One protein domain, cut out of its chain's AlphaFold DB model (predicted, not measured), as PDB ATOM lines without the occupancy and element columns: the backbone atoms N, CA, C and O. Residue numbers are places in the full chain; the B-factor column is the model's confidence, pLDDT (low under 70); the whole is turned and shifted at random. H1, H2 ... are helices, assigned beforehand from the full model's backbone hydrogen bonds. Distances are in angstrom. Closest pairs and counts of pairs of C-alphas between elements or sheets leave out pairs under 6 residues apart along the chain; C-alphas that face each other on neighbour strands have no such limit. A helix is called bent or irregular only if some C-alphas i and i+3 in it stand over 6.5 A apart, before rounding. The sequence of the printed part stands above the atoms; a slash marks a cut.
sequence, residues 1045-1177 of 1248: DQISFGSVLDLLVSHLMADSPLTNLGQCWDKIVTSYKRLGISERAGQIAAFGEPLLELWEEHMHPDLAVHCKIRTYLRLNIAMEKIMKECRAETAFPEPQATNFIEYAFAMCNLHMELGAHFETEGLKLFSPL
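This is residues 1045 to 1177 of the 1248 residues of the protein "Hypothetical protein" of Symbiodinium sp. CCMP2592 (UniProt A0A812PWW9). H2, H3, H4 and H5 follow one another across the domain, each touching the next, with the long antiparallel hairpin of H4 and H5 on one side of H3 and H2 crossing it on the other. H1 runs beside H3, and the tail after H5 folds back until the C-alphas of Leu 1177 and Asp 1045 are 11.2 A apart. The 133 printed residues have five named helices, H1 to H5, and no named strand: all helix. The whole is compact, with a radius of gyration of the C-alphas of 15.5 A and spans of 48 by 36 by 26 A.

H1, residues 1045 to 1060, touches H2, residues 1065 to 1082, with residues 1056 to 1058 alone, at a steep tilt of 55 degrees; the closest C-alphas are Val 1057 and Pro 1065, 5.1 A. H3, residues 1092 to 1106, is the hub, touching three helices. It touches H1 at a shallow tilt of 24 degrees, the same way, closest at C-alphas 1060 and 1106, 6.7 A. H3 touches H2 with residues 1098 to 1102 alone, at a steep tilt of 64 degrees; C-alphas 1076 and 1098 are closest, 5.3 A. H4, residues 1112 to 1133, makes a hairpin with H3 at 34 degrees, only just shallow, closest at Leu 1100 and Leu 1121, C-alphas 5.9 A apart. H1, H3 and H4 form a bundle, helices side by side. H5, residues 1142 to 1168, makes a hairpin with H4 at a shallow tilt of 31 degrees; C-alphas 1120 and 1155 are closest, 5.2 A. H2 and H5 are apart. Each O i to N i+4 pair is within hydrogen-bond range in H2, H4 and H5, against 11 of 12 in H1 and 7 of 11 in H3.

H1 begins at C-alpha 1045 (125.746, 147.114, 107.454) and is only just irregular, with C-alphas 1057 and 1060 6.6 A apart. H3 is only just irregular too, with C-alphas 1094 and 1097 7.0 A apart. H2 is 25.5 A long, H4 31.4 A and H5 39.3 A, ending at C-alpha 1168 (117.340, 167.071, 107.797).

The C-alphas of Asp 1063 and Thr 1138 are the two farthest apart, 48.7 A. The printed part has no cut and no long link. Mean pLDDT of the printed part is 93.8, with residues 1086 to 1090 under 70.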
ATOM      1  N   ASP A1045     125.536 147.333 108.888       96.00
ATOM      2  CA  ASP A1045     125.746 147.114 107.454       96.00
ATOM      3  C   ASP A1045     124.424 146.976 106.691       96.00
ATOM      4  O   ASP A1045     124.256 147.577 105.638       96.00
ATOM      5  N   GLN A1046     123.452 146.222 107.219       93.44
ATOM      6  CA  GLN A1046     122.160 146.038 106.546       93.44
ATOM      7  C   GLN A1046     121.416 147.368 106.334       93.44
ATOM      8  O   GLN A1046     120.786 147.554 105.293       93.44
ATOM      9  N   ILE A1047     121.509 148.305 107.287       95.00
ATOM     10  CA  ILE A1047     120.897 149.636 107.164       95.00
ATOM     11  C   ILE A1047     121.734 150.553 106.270       95.00
ATOM     12  O   ILE A1047     121.177 151.214 105.393       95.00
ATOM     13  N   SER A1048     123.055 150.609 106.456       96.88
ATOM     14  CA  SER A1048     123.911 151.505 105.673       96.88
ATOM     15  C   SER A1048     123.996 151.084 104.207       96.88
ATOM     16  O   SER A1048     123.768 151.910 103.332       96.88
ATOM     17  N   PHE A1049     124.215 149.801 103.910       96.81
ATOM     18  CA  PHE A1049     124.268 149.295 102.537       96.81
ATOM     19  C   PHE A1049     122.908 149.404 101.835       96.81
ATOM     20  O   PHE A1049     122.862 149.745 100.656       96.81
ATOM     21  N   GLY A1050     121.799 149.198 102.559       95.81
ATOM     22  CA  GLY A1050     120.455 149.488 102.049       95.81
ATOM     23  C   GLY A1050     120.262 150.970 101.709       95.81
ATOM     24  O   GLY A1050     119.706 151.290 100.664       95.81
ATOM     25  N   SER A1051     120.798 151.871 102.539       98.00
ATOM     26  CA  SER A1051     120.743 153.323 102.309       98.00
ATOM     27  C   SER A1051     121.595 153.767 101.113       98.00
ATOM     28  O   SER A1051     121.174 154.617 100.337       98.00
ATOM     29  N   VAL A1052     122.780 153.172 100.931       98.25
ATOM     30  CA  VAL A1052     123.638 153.405  99.754       98.25
ATOM     31  C   VAL A1052     122.955 152.922  98.473       98.25
ATOM     32  O   VAL A1052     122.991 153.624  97.465       98.25
ATOM     33  N   LEU A1053     122.311 151.749  98.508       96.75
ATOM     34  CA  LEU A1053     121.558 151.227  97.368       96.75
ATOM     35  C   LEU A1053     120.363 152.112  97.004       96.75
ATOM     36  O   LEU A1053     120.164 152.355  95.820       96.75
ATOM     37  N   ASP A1054     119.601 152.617  97.977       96.94
ATOM     38  CA  ASP A1054     118.481 153.528  97.697       96.94
ATOM     39  C   ASP A1054     118.965 154.860  97.098       96.94
ATOM     40  O   ASP A1054     118.419 155.325  96.104       96.94
ATOM     41  N   LEU A1055     120.071 155.429  97.596       97.81
ATOM     42  CA  LEU A1055     120.691 156.610  96.979       97.81
ATOM     43  C   LEU A1055     121.117 156.355  95.523       97.81
ATOM     44  O   LEU A1055     120.814 157.161  94.645       97.81
ATOM     45  N   LEU A1056     121.770 155.224  95.243       97.62
ATOM     46  CA  LEU A1056     122.138 154.840  93.876       97.62
ATOM     47  C   LEU A1056     120.902 154.700  92.976       97.62
ATOM     48  O   LEU A1056     120.840 155.306  91.908       97.62
ATOM     49  N   VAL A1057     119.914 153.926  93.426       97.56
ATOM     50  CA  VAL A1057     118.756 153.491  92.635       97.56
ATOM     51  C   VAL A1057     117.699 154.583  92.453       97.56
ATOM     52  O   VAL A1057     117.097 154.656  91.381       97.56
ATOM     53  N   SER A1058     117.483 155.416  93.469       95.94
ATOM     54  CA  SER A1058     116.383 156.389  93.533       95.94
ATOM     55  C   SER A1058     116.830 157.842  93.316       95.94
ATOM     56  O   SER A1058     115.979 158.682  93.028       95.94
ATOM     57  N   HIS A1059     118.131 158.156  93.445       94.69
ATOM     58  CA  HIS A1059     118.625 159.544  93.444       94.69
ATOM     59  C   HIS A1059     119.841 159.841  92.544       94.69
ATOM     60  O   HIS A1059     119.985 160.990  92.129       94.69
ATOM     61  N   LEU A1060     120.717 158.869  92.242       95.69
ATOM     62  CA  LEU A1060     121.971 159.120  91.501       95.69
ATOM     63  C   LEU A1060     122.006 158.554  90.076       95.69
ATOM     64  O   LEU A1060     122.615 159.158  89.194       95.69
ATOM     65  N   MET A1061     121.400 157.391  89.835       96.50
ATOM     66  CA  MET A1061     121.379 156.769  88.508       96.50
ATOM     67  C   MET A1061     120.220 157.300  87.652       96.50
ATOM     68  O   MET A1061     119.138 157.591  88.155       96.50
ATOM     69  N   ALA A1062     120.461 157.445  86.345       94.88
ATOM     70  CA  ALA A1062     119.606 158.232  85.451       94.88
ATOM     71  C   ALA A1062     118.369 157.499  84.891       94.88
ATOM     72  O   ALA A1062     117.461 158.160  84.385       94.88
ATOM     73  N   ASP A1063     118.326 156.163  84.943       96.19
ATOM     74  CA  ASP A1063     117.185 155.382  84.455       96.19
ATOM     75  C   ASP A1063     116.093 155.238  85.536       96.19
ATOM     76  O   ASP A1063     116.166 155.813  86.624       96.19
ATOM     77  N   SER A1064     115.041 154.460  85.254       95.94
ATOM     78  CA  SER A1064     114.020 154.154  86.264       95.94
ATOM     79  C   SER A1064     114.608 153.335  87.429       95.94
ATOM     80  O   SER A1064     115.479 152.498  87.182       95.94
ATOM     81  N   PRO A1065     114.090 153.451  88.669       95.69
ATOM     82  CA  PRO A1065     114.588 152.679  89.814       95.69
ATOM     83  C   PRO A1065     114.648 151.158  89.589       95.69
ATOM     84  O   PRO A1065     115.581 150.496  90.037       95.69
ATOM     85  N   LEU A1066     113.703 150.583  88.835       94.00
ATOM     86  CA  LEU A1066     113.738 149.157  88.491       94.00
ATOM     87  C   LEU A1066     114.908 148.818  87.546       94.00
ATOM     88  O   LEU A1066     115.560 147.788  87.714       94.00
ATOM     89  N   THR A1067     115.200 149.701  86.587       96.12
ATOM     90  CA  THR A1067     116.351 149.583  85.679       96.12
ATOM     91  C   THR A1067     117.667 149.757  86.440       96.12
ATOM     92  O   THR A1067     118.571 148.933  86.295       96.12
ATOM     93  N   ASN A1068     117.754 150.783  87.293       97.00
ATOM     94  CA  ASN A1068     118.928 151.079  88.115       97.00
ATOM     95  C   ASN A1068     119.264 149.901  89.039       97.00
ATOM     96  O   ASN A1068     120.419 149.492  89.113       97.00
ATOM     97  N   LEU A1069     118.257 149.297  89.684       94.31
ATOM     98  CA  LEU A1069     118.434 148.120  90.539       94.31
ATOM     99  C   LEU A1069     118.975 146.907  89.759       94.31
ATOM    100  O   LEU A1069     119.839 146.194  90.272       94.31
ATOM    101  N   GLY A1070     118.517 146.698  88.519       93.81
ATOM    102  CA  GLY A1070     119.061 145.673  87.620       93.81
ATOM    103  C   GLY A1070     120.533 145.916  87.273       93.81
ATOM    104  O   GLY A1070     121.367 145.036  87.472       93.81
ATOM    105  N   GLN A1071     120.878 147.138  86.855       94.94
ATOM    106  CA  GLN A1071     122.266 147.527  86.564       94.94
ATOM    107  C   GLN A1071     123.183 147.397  87.792       94.94
ATOM    108  O   GLN A1071     124.301 146.891  87.677       94.94
ATOM    109  N   CYS A1072     122.708 147.812  88.973       94.31
ATOM    110  CA  CYS A1072     123.411 147.616  90.241       94.31
ATOM    111  C   CYS A1072     123.699 146.128  90.465       94.31
ATOM    112  O   CYS A1072     124.841 145.752  90.721       94.31
ATOM    113  N   TRP A1073     122.679 145.274  90.335       92.62
ATOM    114  CA  TRP A1073     122.805 143.832  90.533       92.62
ATOM    115  C   TRP A1073     123.811 143.184  89.572       92.62
ATOM    116  O   TRP A1073     124.671 142.425  90.021       92.62
ATOM    117  N   ASP A1074     123.770 143.517  88.281       92.25
ATOM    118  CA  ASP A1074     124.693 142.952  87.290       92.25
ATOM    119  C   ASP A1074     126.148 143.386  87.534       92.25
ATOM    120  O   ASP A1074     127.067 142.563  87.426       92.25
ATOM    121  N   LYS A1075     126.377 144.639  87.958       91.31
ATOM    122  CA  LYS A1075     127.693 145.112  88.421       91.31
ATOM    123  C   LYS A1075     128.154 144.353  89.672       91.31
ATOM    124  O   LYS A1075     129.261 143.817  89.687       91.31
ATOM    125  N   ILE A1076     127.287 144.206  90.675       90.75
ATOM    126  CA  ILE A1076     127.565 143.471  91.923       90.75
ATOM    127  C   ILE A1076     127.934 142.004  91.640       90.75
ATOM    128  O   ILE A1076     128.941 141.507  92.144       90.75
ATOM    129  N   VAL A1077     127.174 141.318  90.781       89.06
ATOM    130  CA  VAL A1077     127.452 139.939  90.342       89.06
ATOM    131  C   VAL A1077     128.761 139.848  89.552       89.06
ATOM    132  O   VAL A1077     129.494 138.866  89.685       89.06
ATOM    133  N   THR A1078     129.092 140.864  88.754       91.00
ATOM    134  CA  THR A1078     130.362 140.935  88.017       91.00
ATOM    135  C   THR A1078     131.551 141.101  88.966       91.00
ATOM    136  O   THR A1078     132.537 140.370  88.838       91.00
ATOM    137  N   SER A1079     131.445 141.967  89.977       89.31
ATOM    138  CA  SER A1079     132.477 142.103  91.010       89.31
ATOM    139  C   SER A1079     132.602 140.858  91.888       89.31
ATOM    140  O   SER A1079     133.726 140.441  92.145       89.31
ATOM    141  N   TYR A1080     131.509 140.174  92.254       87.81
ATOM    142  CA  TYR A1080     131.601 138.873  92.934       87.81
ATOM    143  C   TYR A1080     132.375 137.832  92.106       87.81
ATOM    144  O   TYR A1080     133.288 137.197  92.635       87.81
ATOM    145  N   LYS A1081     132.089 137.706  90.799       88.25
ATOM    146  CA  LYS A1081     132.842 136.820  89.888       88.25
ATOM    147  C   LYS A1081     134.332 137.183  89.842       88.25
ATOM    148  O   LYS A1081     135.176 136.301  89.976       88.25
ATOM    149  N   ARG A1082     134.659 138.472  89.686       89.19
ATOM    150  CA  ARG A1082     136.041 138.984  89.614       89.19
ATOM    151  C   ARG A1082     136.821 138.799  90.921       89.19
ATOM    152  O   ARG A1082     138.014 138.522  90.874       89.19
ATOM    153  N   LEU A1083     136.161 138.937  92.069       83.81
ATOM    154  CA  LEU A1083     136.745 138.752  93.403       83.81
ATOM    155  C   LEU A1083     136.826 137.271  93.830       83.81
ATOM    156  O   LEU A1083     137.259 136.983  94.943       83.81
ATOM    157  N   GLY A1084     136.396 136.327  92.982       85.38
ATOM    158  CA  GLY A1084     136.365 134.897  93.312       85.38
ATOM    159  C   GLY A1084     135.336 134.528  94.389       85.38
ATOM    160  O   GLY A1084     135.428 133.457  94.990       85.38
ATOM    161  N   ILE A1085     134.358 135.401  94.649       80.56
ATOM    162  CA  ILE A1085     133.323 135.205  95.667       80.56
ATOM    163  C   ILE A1085     132.278 134.239  95.097       80.56
ATOM    164  O   ILE A1085     131.334 134.623  94.410       80.56
ATOM    165  N   SER A1086     132.485 132.951  95.373       61.88
ATOM    166  CA  SER A1086     131.601 131.844  94.982       61.88
ATOM    167  C   SER A1086     130.325 131.741  95.827       61.88
ATOM    168  O   SER A1086     129.424 130.964  95.501       61.88
ATOM    169  N   GLU A1087     130.240 132.506  96.917       53.91
ATOM    170  CA  GLU A1087     129.131 132.467  97.867       53.91
ATOM    171  C   GLU A1087     128.083 133.553  97.570       53.91
ATOM    172  O   GLU A1087     128.335 134.554  96.903       53.91
ATOM    173  N   ARG A1088     126.838 133.312  97.997       53.84
ATOM    174  CA  ARG A1088     125.669 134.078  97.534       53.84
ATOM    175  C   ARG A1088     125.669 135.513  98.070       53.84
ATOM    176  O   ARG A1088     125.969 135.732  99.240       53.84
ATOM    177  N   ALA A1089     125.119 136.435  97.276       44.44
ATOM    178  CA  ALA A1089     124.908 137.849  97.618       44.44
ATOM    179  C   ALA A1089     124.150 138.127  98.938       44.44
ATOM    180  O   ALA A1089     124.165 139.250  99.423       44.44
ATOM    181  N   GLY A1090     123.504 137.119  99.541       51.84
ATOM    182  CA  GLY A1090     122.930 137.210 100.888       51.84
ATOM    183  C   GLY A1090     123.963 137.281 102.025       51.84
ATOM    184  O   GLY A1090     123.575 137.458 103.178       51.84
ATOM    185  N   GLN A1091     125.264 137.143 101.746       72.56
ATOM    186  CA  GLN A1091     126.321 137.412 102.723       72.56
ATOM    187  C   GLN A1091     126.724 138.891 102.721       72.56
ATOM    188  O   GLN A1091     127.624 139.308 101.997       72.56
ATOM    189  N   ILE A1092     126.105 139.667 103.611       84.19
ATOM    190  CA  ILE A1092     126.391 141.099 103.814       84.19
ATOM    191  C   ILE A1092     127.898 141.372 104.024       84.19
ATOM    192  O   ILE A1092     128.429 142.333 103.476       84.19
ATOM    193  N   ALA A1093     128.616 140.480 104.717       83.81
ATOM    194  CA  ALA A1093     130.064 140.571 104.946       83.81
ATOM    195  C   ALA A1093     130.930 140.600 103.663       83.81
ATOM    196  O   ALA A1093     132.065 141.074 103.692       83.81
ATOM    197  N   ALA A1094     130.415 140.086 102.540       85.81
ATOM    198  CA  ALA A1094     131.085 140.108 101.240       85.81
ATOM    199  C   ALA A1094     130.677 141.316 100.376       85.81
ATOM    200  O   ALA A1094     131.318 141.590  99.362       85.81
ATOM    201  N   PHE A1095     129.619 142.038 100.758       90.75
ATOM    202  CA  PHE A1095     128.950 143.004  99.888       90.75
ATOM    203  C   PHE A1095     129.636 144.379  99.822       90.75
ATOM    204  O   PHE A1095     129.497 145.091  98.829       90.75
ATOM    205  N   GLY A1096     130.418 144.740 100.846       93.62
ATOM    206  CA  GLY A1096     131.041 146.063 100.950       93.62
ATOM    207  C   GLY A1096     131.964 146.430  99.779       93.62
ATOM    208  O   GLY A1096     131.905 147.562  99.313       93.62
ATOM    209  N   GLU A1097     132.782 145.496  99.274       94.12
ATOM    210  CA  GLU A1097     133.723 145.778  98.171       94.12
ATOM    211  C   GLU A1097     133.005 146.058  96.830       94.12
ATOM    212  O   GLU A1097     133.220 147.144  96.288       94.12
ATOM    213  N   PRO A1098     132.083 145.201  96.334       94.25
ATOM    214  CA  PRO A1098     131.244 145.530  95.175       94.25
ATOM    215  C   PRO A1098     130.436 146.826  95.328       94.25
ATOM    216  O   PRO A1098     130.268 147.566  94.361       94.25
ATOM    217  N   LEU A1099     129.927 147.113  96.533       96.00
ATOM    218  CA  LEU A1099     129.133 148.315  96.787       96.00
ATOM    219  C   LEU A1099     129.985 149.594  96.795       96.00
ATOM    220  O   LEU A1099     129.510 150.635  96.350       96.00
ATOM    221  N   LEU A1100     131.241 149.528  97.254       97.12
ATOM    222  CA  LEU A1100     132.183 150.644  97.146       97.12
ATOM    223  C   LEU A1100     132.520 150.953  95.687       97.12
ATOM    224  O   LEU A1100     132.527 152.120  95.314       97.12
ATOM    225  N   GLU A1101     132.788 149.934  94.873       95.50
ATOM    226  CA  GLU A1101     133.094 150.110  93.447       95.50
ATOM    227  C   GLU A1101     131.912 150.763  92.714       95.50
ATOM    228  O   GLU A1101     132.076 151.792  92.064       95.50
ATOM    229  N   LEU A1102     130.701 150.234  92.922       96.06
ATOM    230  CA  LEU A1102     129.457 150.792  92.388       96.06
ATOM    231  C   LEU A1102     129.195 152.232  92.870       96.06
ATOM    232  O   LEU A1102     128.709 153.062  92.104       96.06
ATOM    233  N   TRP A1103     129.529 152.552  94.125       97.94
ATOM    234  CA  TRP A1103     129.432 153.915  94.648       97.94
ATOM    235  C   TRP A1103     130.458 154.858  94.007       97.94
ATOM    236  O   TRP A1103     130.108 155.970  93.621       97.94
ATOM    237  N   GLU A1104     131.712 154.421  93.860       97.75
ATOM    238  CA  GLU A1104     132.797 155.224  93.281       97.75
ATOM    239  C   GLU A1104     132.595 155.530  91.786       97.75
ATOM    240  O   GLU A1104     133.073 156.564  91.325       97.75
ATOM    241  N   GLU A1105     131.827 154.712  91.057       96.75
ATOM    242  CA  GLU A1105     131.414 154.979  89.668       96.75
ATOM    243  C   GLU A1105     130.330 156.067  89.524       96.75
ATOM    244  O   GLU A1105     130.291 156.751  88.502       96.75
ATOM    245  N   HIS A1106     129.440 156.221  90.513       97.38
ATOM    246  CA  HIS A1106     128.255 157.090  90.419       97.38
ATOM    247  C   HIS A1106     128.298 158.329  91.334       97.38
ATOM    248  O   HIS A1106     127.476 159.233  91.183       97.38
ATOM    249  N   MET A1107     129.239 158.413  92.278       97.44
ATOM    250  CA  MET A1107     129.309 159.546  93.203       97.44
ATOM    251  C   MET A1107     129.913 160.820  92.588       97.44
ATOM    252  O   MET A1107     131.015 160.821  92.041       97.44
ATOM    253  N   HIS A1108     129.268 161.966  92.814       97.31
ATOM    254  CA  HIS A1108     129.935 163.263  92.659       97.31
ATOM    255  C   HIS A1108     131.023 163.450  93.738       97.31
ATOM    256  O   HIS A1108     130.702 163.319  94.924       97.31
ATOM    257  N   PRO A1109     132.286 163.764  93.376       97.00
ATOM    258  CA  PRO A1109     133.387 163.877  94.333       97.00
ATOM    259  C   PRO A1109     133.312 165.139  95.200       97.00
ATOM    260  O   PRO A1109     133.731 165.097  96.354       97.00
ATOM    261  N   ASP A1110     132.747 166.226  94.674       97.75
ATOM    262  CA  ASP A1110     132.676 167.529  95.349       97.75
ATOM    263  C   ASP A1110     131.596 167.585  96.444       97.75
ATOM    264  O   ASP A1110     131.607 168.469  97.302       97.75
ATOM    265  N   LEU A1111     130.668 166.619  96.461       97.56
ATOM    266  CA  LEU A1111     129.640 166.521  97.494       97.56
ATOM    267  C   LEU A1111     130.209 165.867  98.760       97.56
ATOM    268  O   LEU A1111     130.523 164.674  98.797       97.56
ATOM    269  N   ALA A1112     130.293 166.651  99.838       97.69
ATOM    270  CA  ALA A1112     130.847 166.211 101.118       97.69
ATOM    271  C   ALA A1112     130.147 164.956 101.679       97.69
ATOM    272  O   ALA A1112     130.819 164.055 102.181       97.69
ATOM    273  N   VAL A1113     128.818 164.852 101.533       98.06
ATOM    274  CA  VAL A1113     128.035 163.653 101.888       98.06
ATOM    275  C   VAL A1113     128.510 162.408 101.136       98.06
ATOM    276  O   VAL A1113     128.744 161.369 101.752       98.06
ATOM    277  N   HIS A1114     128.757 162.509  99.831       98.31
ATOM    278  CA  HIS A1114     129.239 161.377  99.044       98.31
ATOM    279  C   HIS A1114     130.654 160.953  99.433       98.31
ATOM    280  O   HIS A1114     130.952 159.758  99.502       98.31
ATOM    281  N   CYS A1115     131.518 161.921  99.751       98.50
ATOM    282  CA  CYS A1115     132.833 161.643 100.317       98.50
ATOM    283  C   CYS A1115     132.750 160.959 101.693       98.50
ATOM    284  O   CYS A1115     133.547 160.052 101.953       98.50
ATOM    285  N   LYS A1116     131.775 161.310 102.546       98.56
ATOM    286  CA  LYS A1116     131.503 160.594 103.806       98.56
ATOM    287  C   LYS A1116     131.038 159.157 103.557       98.56
ATOM    288  O   LYS A1116     131.601 158.251 104.164       98.56
ATOM    289  N   ILE A1117     130.107 158.921 102.626       98.69
ATOM    290  CA  ILE A1117     129.627 157.570 102.268       98.69
ATOM    291  C   ILE A1117     130.773 156.697 101.731       98.69
ATOM    292  O   ILE A1117     130.989 155.589 102.223       98.69
ATOM    293  N   ARG A1118     131.586 157.216 100.801       98.62
ATOM    294  CA  ARG A1118     132.791 156.523 100.309       98.62
ATOM    295  C   ARG A1118     133.756 156.175 101.445       98.62
ATOM    296  O   ARG A1118     134.309 155.079 101.477       98.62
ATOM    297  N   THR A1119     133.955 157.094 102.389       98.69
ATOM    298  CA  THR A1119     134.838 156.874 103.546       98.69
ATOM    299  C   THR A1119     134.266 155.814 104.490       98.69
ATOM    300  O   THR A1119     135.002 154.919 104.899       98.69
ATOM    301  N   TYR A1120     132.958 155.843 104.765       98.56
ATOM    302  CA  TYR A1120     132.258 154.817 105.541       98.56
ATOM    303  C   TYR A1120     132.460 153.421 104.935       98.56
ATOM    304  O   TYR A1120     132.904 152.509 105.631       98.56
ATOM    305  N   LEU A1121     132.211 153.267 103.629       98.56
ATOM    306  CA  LEU A1121     132.376 151.995 102.918       98.56
ATOM    307  C   LEU A1121     133.837 151.505 102.954       98.56
ATOM    308  O   LEU A1121     134.087 150.335 103.243       98.56
ATOM    309  N   ARG A1122     134.817 152.399 102.753       98.56
ATOM    310  CA  ARG A1122     136.253 152.073 102.854       98.56
ATOM    311  C   ARG A1122     136.663 151.606 104.258       98.56
ATOM    312  O   ARG A1122     137.389 150.619 104.367       98.56
ATOM    313  N   LEU A1123     136.183 152.258 105.321       98.62
ATOM    314  CA  LEU A1123     136.436 151.842 106.711       98.62
ATOM    315  C   LEU A1123     135.781 150.492 107.031       98.62
ATOM    316  O   LEU A1123     136.406 149.633 107.650       98.62
ATOM    317  N   ASN A1124     134.557 150.277 106.543       98.00
ATOM    318  CA  ASN A1124     133.829 149.019 106.682       98.00
ATOM    319  C   ASN A1124     134.623 147.846 106.066       98.00
ATOM    320  O   ASN A1124     134.879 146.842 106.729       98.00
ATOM    321  N   ILE A1125     135.125 148.019 104.839       97.19
ATOM    322  CA  ILE A1125     135.993 147.043 104.158       97.19
ATOM    323  C   ILE A1125     137.314 146.828 104.911       97.19
ATOM    324  O   ILE A1125     137.793 145.696 104.991       97.19
ATOM    325  N   ALA A1126     137.914 147.884 105.471       98.19
ATOM    326  CA  ALA A1126     139.154 147.776 106.238       98.19
ATOM    327  C   ALA A1126     138.971 146.942 107.522       98.19
ATOM    328  O   ALA A1126     139.812 146.094 107.824       98.19
ATOM    329  N   MET A1127     137.840 147.095 108.222       97.88
ATOM    330  CA  MET A1127     137.470 146.218 109.340       97.88
ATOM    331  C   MET A1127     137.353 144.750 108.901       97.88
ATOM    332  O   MET A1127     137.913 143.862 109.546       97.88
ATOM    333  N   GLU A1128     136.677 144.482 107.780       95.44
ATOM    334  CA  GLU A1128     136.512 143.112 107.277       95.44
ATOM    335  C   GLU A1128     137.818 142.495 106.742       95.44
ATOM    336  O   GLU A1128     137.960 141.272 106.744       95.44
ATOM    337  N   LYS A1129     138.807 143.306 106.339       96.38
ATOM    338  CA  LYS A1129     140.167 142.839 106.010       96.38
ATOM    339  C   LYS A1129     140.920 142.386 107.257       96.38
ATOM    340  O   LYS A1129     141.365 141.240 107.292       96.38
ATOM    341  N   ILE A1130     140.906 143.174 108.332       98.06
ATOM    342  CA  ILE A1130     141.494 142.770 109.621       98.06
ATOM    343  C   ILE A1130     140.812 141.497 110.170       98.06
ATOM    344  O   ILE A1130     141.492 140.574 110.623       98.06
ATOM    345  N   MET A1131     139.483 141.374 110.042       95.69
ATOM    346  CA  MET A1131     138.723 140.157 110.393       95.69
ATOM    347  C   MET A1131     139.063 138.924 109.529       95.69
ATOM    348  O   MET A1131     138.780 137.794 109.947       95.69
ATOM    349  N   LYS A1132     139.633 139.098 108.328       94.50
ATOM    350  CA  LYS A1132     140.136 138.009 107.466       94.50
ATOM    351  C   LYS A1132     141.588 137.658 107.809       94.50
ATOM    352  O   LYS A1132     141.890 136.477 107.954       94.50
ATOM    353  N   GLU A1133     142.446 138.663 107.986       97.12
ATOM    354  CA  GLU A1133     143.861 138.527 108.363       97.12
ATOM    355  C   GLU A1133     144.014 137.838 109.726       97.12
ATOM    356  O   GLU A1133     144.634 136.783 109.831       97.12
ATOM    357  N   CYS A1134     143.352 138.357 110.762       96.62
ATOM    358  CA  CYS A1134     143.415 137.827 112.126       96.62
ATOM    359  C   CYS A1134     142.522 136.585 112.334       96.62
ATOM    360  O   CYS A1134     142.064 136.324 113.446       96.62
ATOM    361  N   ARG A1135     142.206 135.811 111.282       93.75
ATOM    362  CA  ARG A1135     141.254 134.683 111.358       93.75
ATOM    363  C   ARG A1135     141.702 133.567 112.308       93.75
ATOM    364  O   ARG A1135     140.838 132.930 112.910       93.75
ATOM    365  N   ALA A1136     143.002 133.293 112.385       92.62
ATOM    366  CA  ALA A1136     143.558 132.211 113.201       92.62
ATOM    367  C   ALA A1136     143.814 132.623 114.663       92.62
ATOM    368  O   ALA A1136     143.939 131.754 115.532       92.62
ATOM    369  N   GLU A1137     143.879 133.926 114.937       94.56
ATOM    370  CA  GLU A1137     144.392 134.466 116.193       94.56
ATOM    371  C   GLU A1137     143.387 134.390 117.344       94.56
ATOM    372  O   GLU A1137     142.178 134.556 117.163       94.56
ATOM    373  N   THR A1138     143.898 134.175 118.555       95.12
ATOM    374  CA  THR A1138     143.102 134.128 119.792       95.12
ATOM    375  C   THR A1138     142.514 135.505 120.143       95.12
ATOM    376  O   THR A1138     141.385 135.611 120.629       95.12
ATOM    377  N   ALA A1139     143.260 136.565 119.837       97.19
ATOM    378  CA  ALA A1139     142.878 137.973 119.905       97.19
ATOM    379  C   ALA A1139     143.620 138.743 118.797       97.19
ATOM    380  O   ALA A1139     144.567 138.220 118.217       97.19
ATOM    381  N   PHE A1140     143.208 139.968 118.479       97.94
ATOM    382  CA  PHE A1140     143.889 140.760 117.453       97.94
ATOM    383  C   PHE A1140     145.255 141.259 117.967       97.94
ATOM    384  O   PHE A1140     145.310 141.799 119.076       97.94
ATOM    385  N   PRO A1141     146.350 141.123 117.189       97.12
ATOM    386  CA  PRO A1141     147.633 141.739 117.519       97.12
ATOM    387  C   PRO A1141     147.512 143.266 117.610       97.12
ATOM    388  O   PRO A1141     146.686 143.867 116.931       97.12
ATOM    389  N   GLU A1142     148.341 143.904 118.436       96.12
ATOM    390  CA  GLU A1142     148.138 145.302 118.855       96.12
ATOM    391  C   GLU A1142     147.986 146.340 117.711       96.12
ATOM    392  O   GLU A1142     147.096 147.190 117.822       96.12
ATOM    393  N   PRO A1143     148.742 146.284 116.589       97.69
ATOM    394  CA  PRO A1143     148.537 147.204 115.465       97.69
ATOM    395  C   PRO A1143     147.174 147.000 114.788       97.69
ATOM    396  O   PRO A1143     146.426 147.952 114.574       97.69
ATOM    397  N   GLN A1144     146.816 145.745 114.504       98.50
ATOM    398  CA  GLN A1144     145.528 145.362 113.931       98.50
ATOM    399  C   GLN A1144     144.369 145.713 114.869       98.50
ATOM    400  O   GLN A1144     143.350 146.224 114.415       98.50
ATOM    401  N   ALA A1145     144.525 145.491 116.175       98.25
ATOM    402  CA  ALA A1145     143.529 145.830 117.183       98.25
ATOM    403  C   ALA A1145     143.294 147.345 117.273       98.25
ATOM    404  O   ALA A1145     142.144 147.785 117.296       98.25
ATOM    405  N   THR A1146     144.369 148.141 117.269       98.38
ATOM    406  CA  THR A1146     144.299 149.611 117.273       98.38
ATOM    407  C   THR A1146     143.591 150.124 116.022       98.38
ATOM    408  O   THR A1146     142.571 150.802 116.143       98.38
ATOM    409  N   ASN A1147     144.037 149.704 114.833       98.50
ATOM    410  CA  ASN A1147     143.412 150.075 113.561       98.50
ATOM    411  C   ASN A1147     141.927 149.673 113.512       98.50
ATOM    412  O   ASN A1147     141.082 150.461 113.104       98.50
ATOM    413  N   PHE A1148     141.580 148.463 113.963       98.50
ATOM    414  CA  PHE A1148     140.198 147.972 113.979       98.50
ATOM    415  C   PHE A1148     139.288 148.794 114.902       98.50
ATOM    416  O   PHE A1148     138.137 149.057 114.551       98.50
ATOM    417  N   ILE A1149     139.807 149.236 116.052       98.56
ATOM    418  CA  ILE A1149     139.101 150.144 116.963       98.56
ATOM    419  C   ILE A1149     138.921 151.517 116.309       98.56
ATOM    420  O   ILE A1149     137.793 151.996 116.217       98.56
ATOM    421  N   GLU A1150     139.986 152.130 115.793       98.44
ATOM    422  CA  GLU A1150     139.903 153.444 115.139       98.44
ATOM    423  C   GLU A1150     138.930 153.441 113.952       98.44
ATOM    424  O   GLU A1150     138.074 154.325 113.852       98.44
ATOM    425  N   TYR A1151     138.987 152.415 113.096       98.69
ATOM    426  CA  TYR A1151     138.098 152.294 111.942       98.69
ATOM    427  C   TYR A1151     136.640 152.082 112.355       98.69
ATOM    428  O   TYR A1151     135.758 152.670 111.734       98.69
ATOM    429  N   ALA A1152     136.365 151.311 113.414       98.56
ATOM    430  CA  ALA A1152     135.004 151.110 113.905       98.56
ATOM    431  C   ALA A1152     134.396 152.384 114.500       98.56
ATOM    432  O   ALA A1152     133.264 152.726 114.165       98.56
ATOM    433  N   PHE A1153     135.138 153.108 115.344       98.69
ATOM    434  CA  PHE A1153     134.663 154.372 115.916       98.69
ATOM    435  C   PHE A1153     134.443 155.420 114.813       98.69
ATOM    436  O   PHE A1153     133.381 156.039 114.764       98.69
ATOM    437  N   ALA A1154     135.371 155.551 113.858       98.56
ATOM    438  CA  ALA A1154     135.206 156.442 112.708       98.56
ATOM    439  C   ALA A1154     134.017 156.045 111.806       98.56
ATOM    440  O   ALA A1154     133.236 156.908 111.406       98.56
ATOM    441  N   MET A1155     133.830 154.750 111.525       98.44
ATOM    442  CA  MET A1155     132.706 154.231 110.737       98.44
ATOM    443  C   MET A1155     131.363 154.485 111.438       98.44
ATOM    444  O   MET A1155     130.429 154.982 110.812       98.44
ATOM    445  N   CYS A1156     131.255 154.183 112.735       98.38
ATOM    446  CA  CYS A1156     130.042 154.439 113.508       98.38
ATOM    447  C   CYS A1156     129.746 155.942 113.610       98.38
ATOM    448  O   CYS A1156     128.606 156.337 113.398       98.38
ATOM    449  N   ASN A1157     130.752 156.794 113.834       97.69
ATOM    450  CA  ASN A1157     130.569 158.247 113.843       97.69
ATOM    451  C   ASN A1157     130.078 158.778 112.480       97.69
ATOM    452  O   ASN A1157     129.126 159.554 112.437       97.69
ATOM    453  N   LEU A1158     130.644 158.301 111.362       98.19
ATOM    454  CA  LEU A1158     130.147 158.641 110.022       98.19
ATOM    455  C   LEU A1158     128.706 158.164 109.782       98.19
ATOM    456  O   LEU A1158     127.951 158.882 109.135       98.19
ATOM    457  N   HIS A1159     128.294 157.006 110.317       98.25
ATOM    458  CA  HIS A1159     126.891 156.560 110.259       98.25
ATOM    459  C   HIS A1159     125.963 157.572 110.940       98.25
ATOM    460  O   HIS A1159     124.950 157.951 110.361       98.25
ATOM    461  N   MET A1160     126.326 158.042 112.138       96.81
ATOM    462  CA  MET A1160     125.529 159.023 112.886       96.81
ATOM    463  C   MET A1160     125.455 160.376 112.162       96.81
ATOM    464  O   MET A1160     124.381 160.969 112.083       96.81
ATOM    465  N   GLU A1161     126.566 160.847 111.588       97.44
ATOM    466  CA  GLU A1161     126.597 162.084 110.794       97.44
ATOM    467  C   GLU A1161     125.777 161.989 109.498       97.44
ATOM    468  O   GLU A1161     125.138 162.965 109.108       97.44
ATOM    469  N   LEU A1162     125.792 160.833 108.825       98.31
ATOM    470  CA  LEU A1162     124.992 160.587 107.623       98.31
ATOM    471  C   LEU A1162     123.500 160.487 107.958       98.31
ATOM    472  O   LEU A1162     122.693 161.106 107.271       98.31
ATOM    473  N   GLY A1163     123.141 159.780 109.032       97.44
ATOM    474  CA  GLY A1163     121.757 159.687 109.503       97.44
ATOM    475  C   GLY A1163     121.172 161.054 109.854       97.44
ATOM    476  O   GLY A1163     120.097 161.399 109.376       97.44
ATOM    477  N   ALA A1164     121.915 161.872 110.608       96.62
ATOM    478  CA  ALA A1164     121.495 163.232 110.949       96.62
ATOM    479  C   ALA A1164     121.343 164.137 109.711       96.62
ATOM    480  O   ALA A1164     120.407 164.930 109.638       96.62
ATOM    481  N   HIS A1165     122.230 164.011 108.720       97.62
ATOM    482  CA  HIS A1165     122.126 164.763 107.469       97.62
ATOM    483  C   HIS A1165     120.867 164.385 106.679       97.62
ATOM    484  O   HIS A1165     120.077 165.270 106.353       97.62
ATOM    485  N   PHE A1166     120.630 163.098 106.424       97.50
ATOM    486  CA  PHE A1166     119.446 162.672 105.672       97.50
ATOM    487  C   PHE A1166     118.138 162.908 106.440       97.50
ATOM    488  O   PHE A1166     117.130 163.240 105.819       97.50
ATOM    489  N   GLU A1167     118.153 162.871 107.777       96.25
ATOM    490  CA  GLU A1167     117.007 163.285 108.597       96.25
ATOM    491  C   GLU A1167     116.647 164.769 108.377       96.25
ATOM    492  O   GLU A1167     115.460 165.089 108.280       96.25
ATOM    493  N   THR A1168     117.627 165.668 108.182       97.19
ATOM    494  CA  THR A1168     117.340 167.071 107.797       97.19
ATOM    495  C   THR A1168     116.774 167.229 106.380       97.19
ATOM    496  O   THR A1168     116.103 168.221 106.109       97.19
ATOM    497  N   GLU A1169     116.972 166.242 105.503       95.56
ATOM    498  CA  GLU A1169     116.353 166.171 104.169       95.56
ATOM    499  C   GLU A1169     114.991 165.441 104.186       95.56
ATOM    500  O   GLU A1169     114.338 165.301 103.154       95.56
ATOM    501  N   GLY A1170     114.535 164.973 105.356       95.50
ATOM    502  CA  GLY A1170     113.303 164.192 105.519       95.50
ATOM    503  C   GLY A1170     113.420 162.720 105.093       95.50
ATOM    504  O   GLY A1170     112.415 162.001 105.078       95.50
ATOM    505  N   LEU A1171     114.628 162.253 104.767       94.94
ATOM    506  CA  LEU A1171     114.924 160.899 104.302       94.94
ATOM    507  C   LEU A1171     115.342 159.991 105.469       94.94
ATOM    508  O   LEU A1171     116.092 160.381 106.359       94.94
ATOM    509  N   LYS A1172     114.886 158.732 105.466       94.75
ATOM    510  CA  LYS A1172     115.154 157.755 106.549       94.75
ATOM    511  C   LYS A1172     116.382 156.877 106.280       94.75
ATOM    512  O   LYS A1172     116.395 155.685 106.585       94.75
ATOM    513  N   LEU A1173     117.415 157.485 105.709       96.88
ATOM    514  CA  LEU A1173     118.676 156.844 105.338       96.88
ATOM    515  C   LEU A1173     119.663 156.878 106.513       96.88
ATOM    516  O   LEU A1173     119.603 157.772 107.349       96.88
ATOM    517  N   PHE A1174     120.555 155.885 106.601       97.31
ATOM    518  CA  PHE A1174     121.569 155.749 107.663       97.31
ATOM    519  C   PHE A1174     121.012 155.928 109.090       97.31
ATOM    520  O   PHE A1174     121.687 156.442 109.979       97.31
ATOM    521  N   SER A1175     119.771 155.481 109.323       94.69
ATOM    522  CA  SER A1175     119.076 155.674 110.602       94.69
ATOM    523  C   SER A1175     119.929 155.191 111.794       94.69
ATOM    524  O   SER A1175     120.509 154.098 111.717       94.69
ATOM    525  N   PRO A1176     120.018 155.962 112.896       92.31
ATOM    526  CA  PRO A1176     120.805 155.585 114.066       92.31
ATOM    527  C   PRO A1176     120.179 154.381 114.777       92.31
ATOM    528  O   PRO A1176     118.959 154.288 114.923       92.31
ATOM    529  N   LEU A1177     121.014 153.450 115.250       93.06
ATOM    530  CA  LEU A1177     120.555 152.241 115.934       93.06
ATOM    531  C   LEU A1177     121.480 151.827 117.094       93.06
ATOM    532  O   LEU A1177     122.702 151.845 116.922       93.06
TER     533      LEU A1177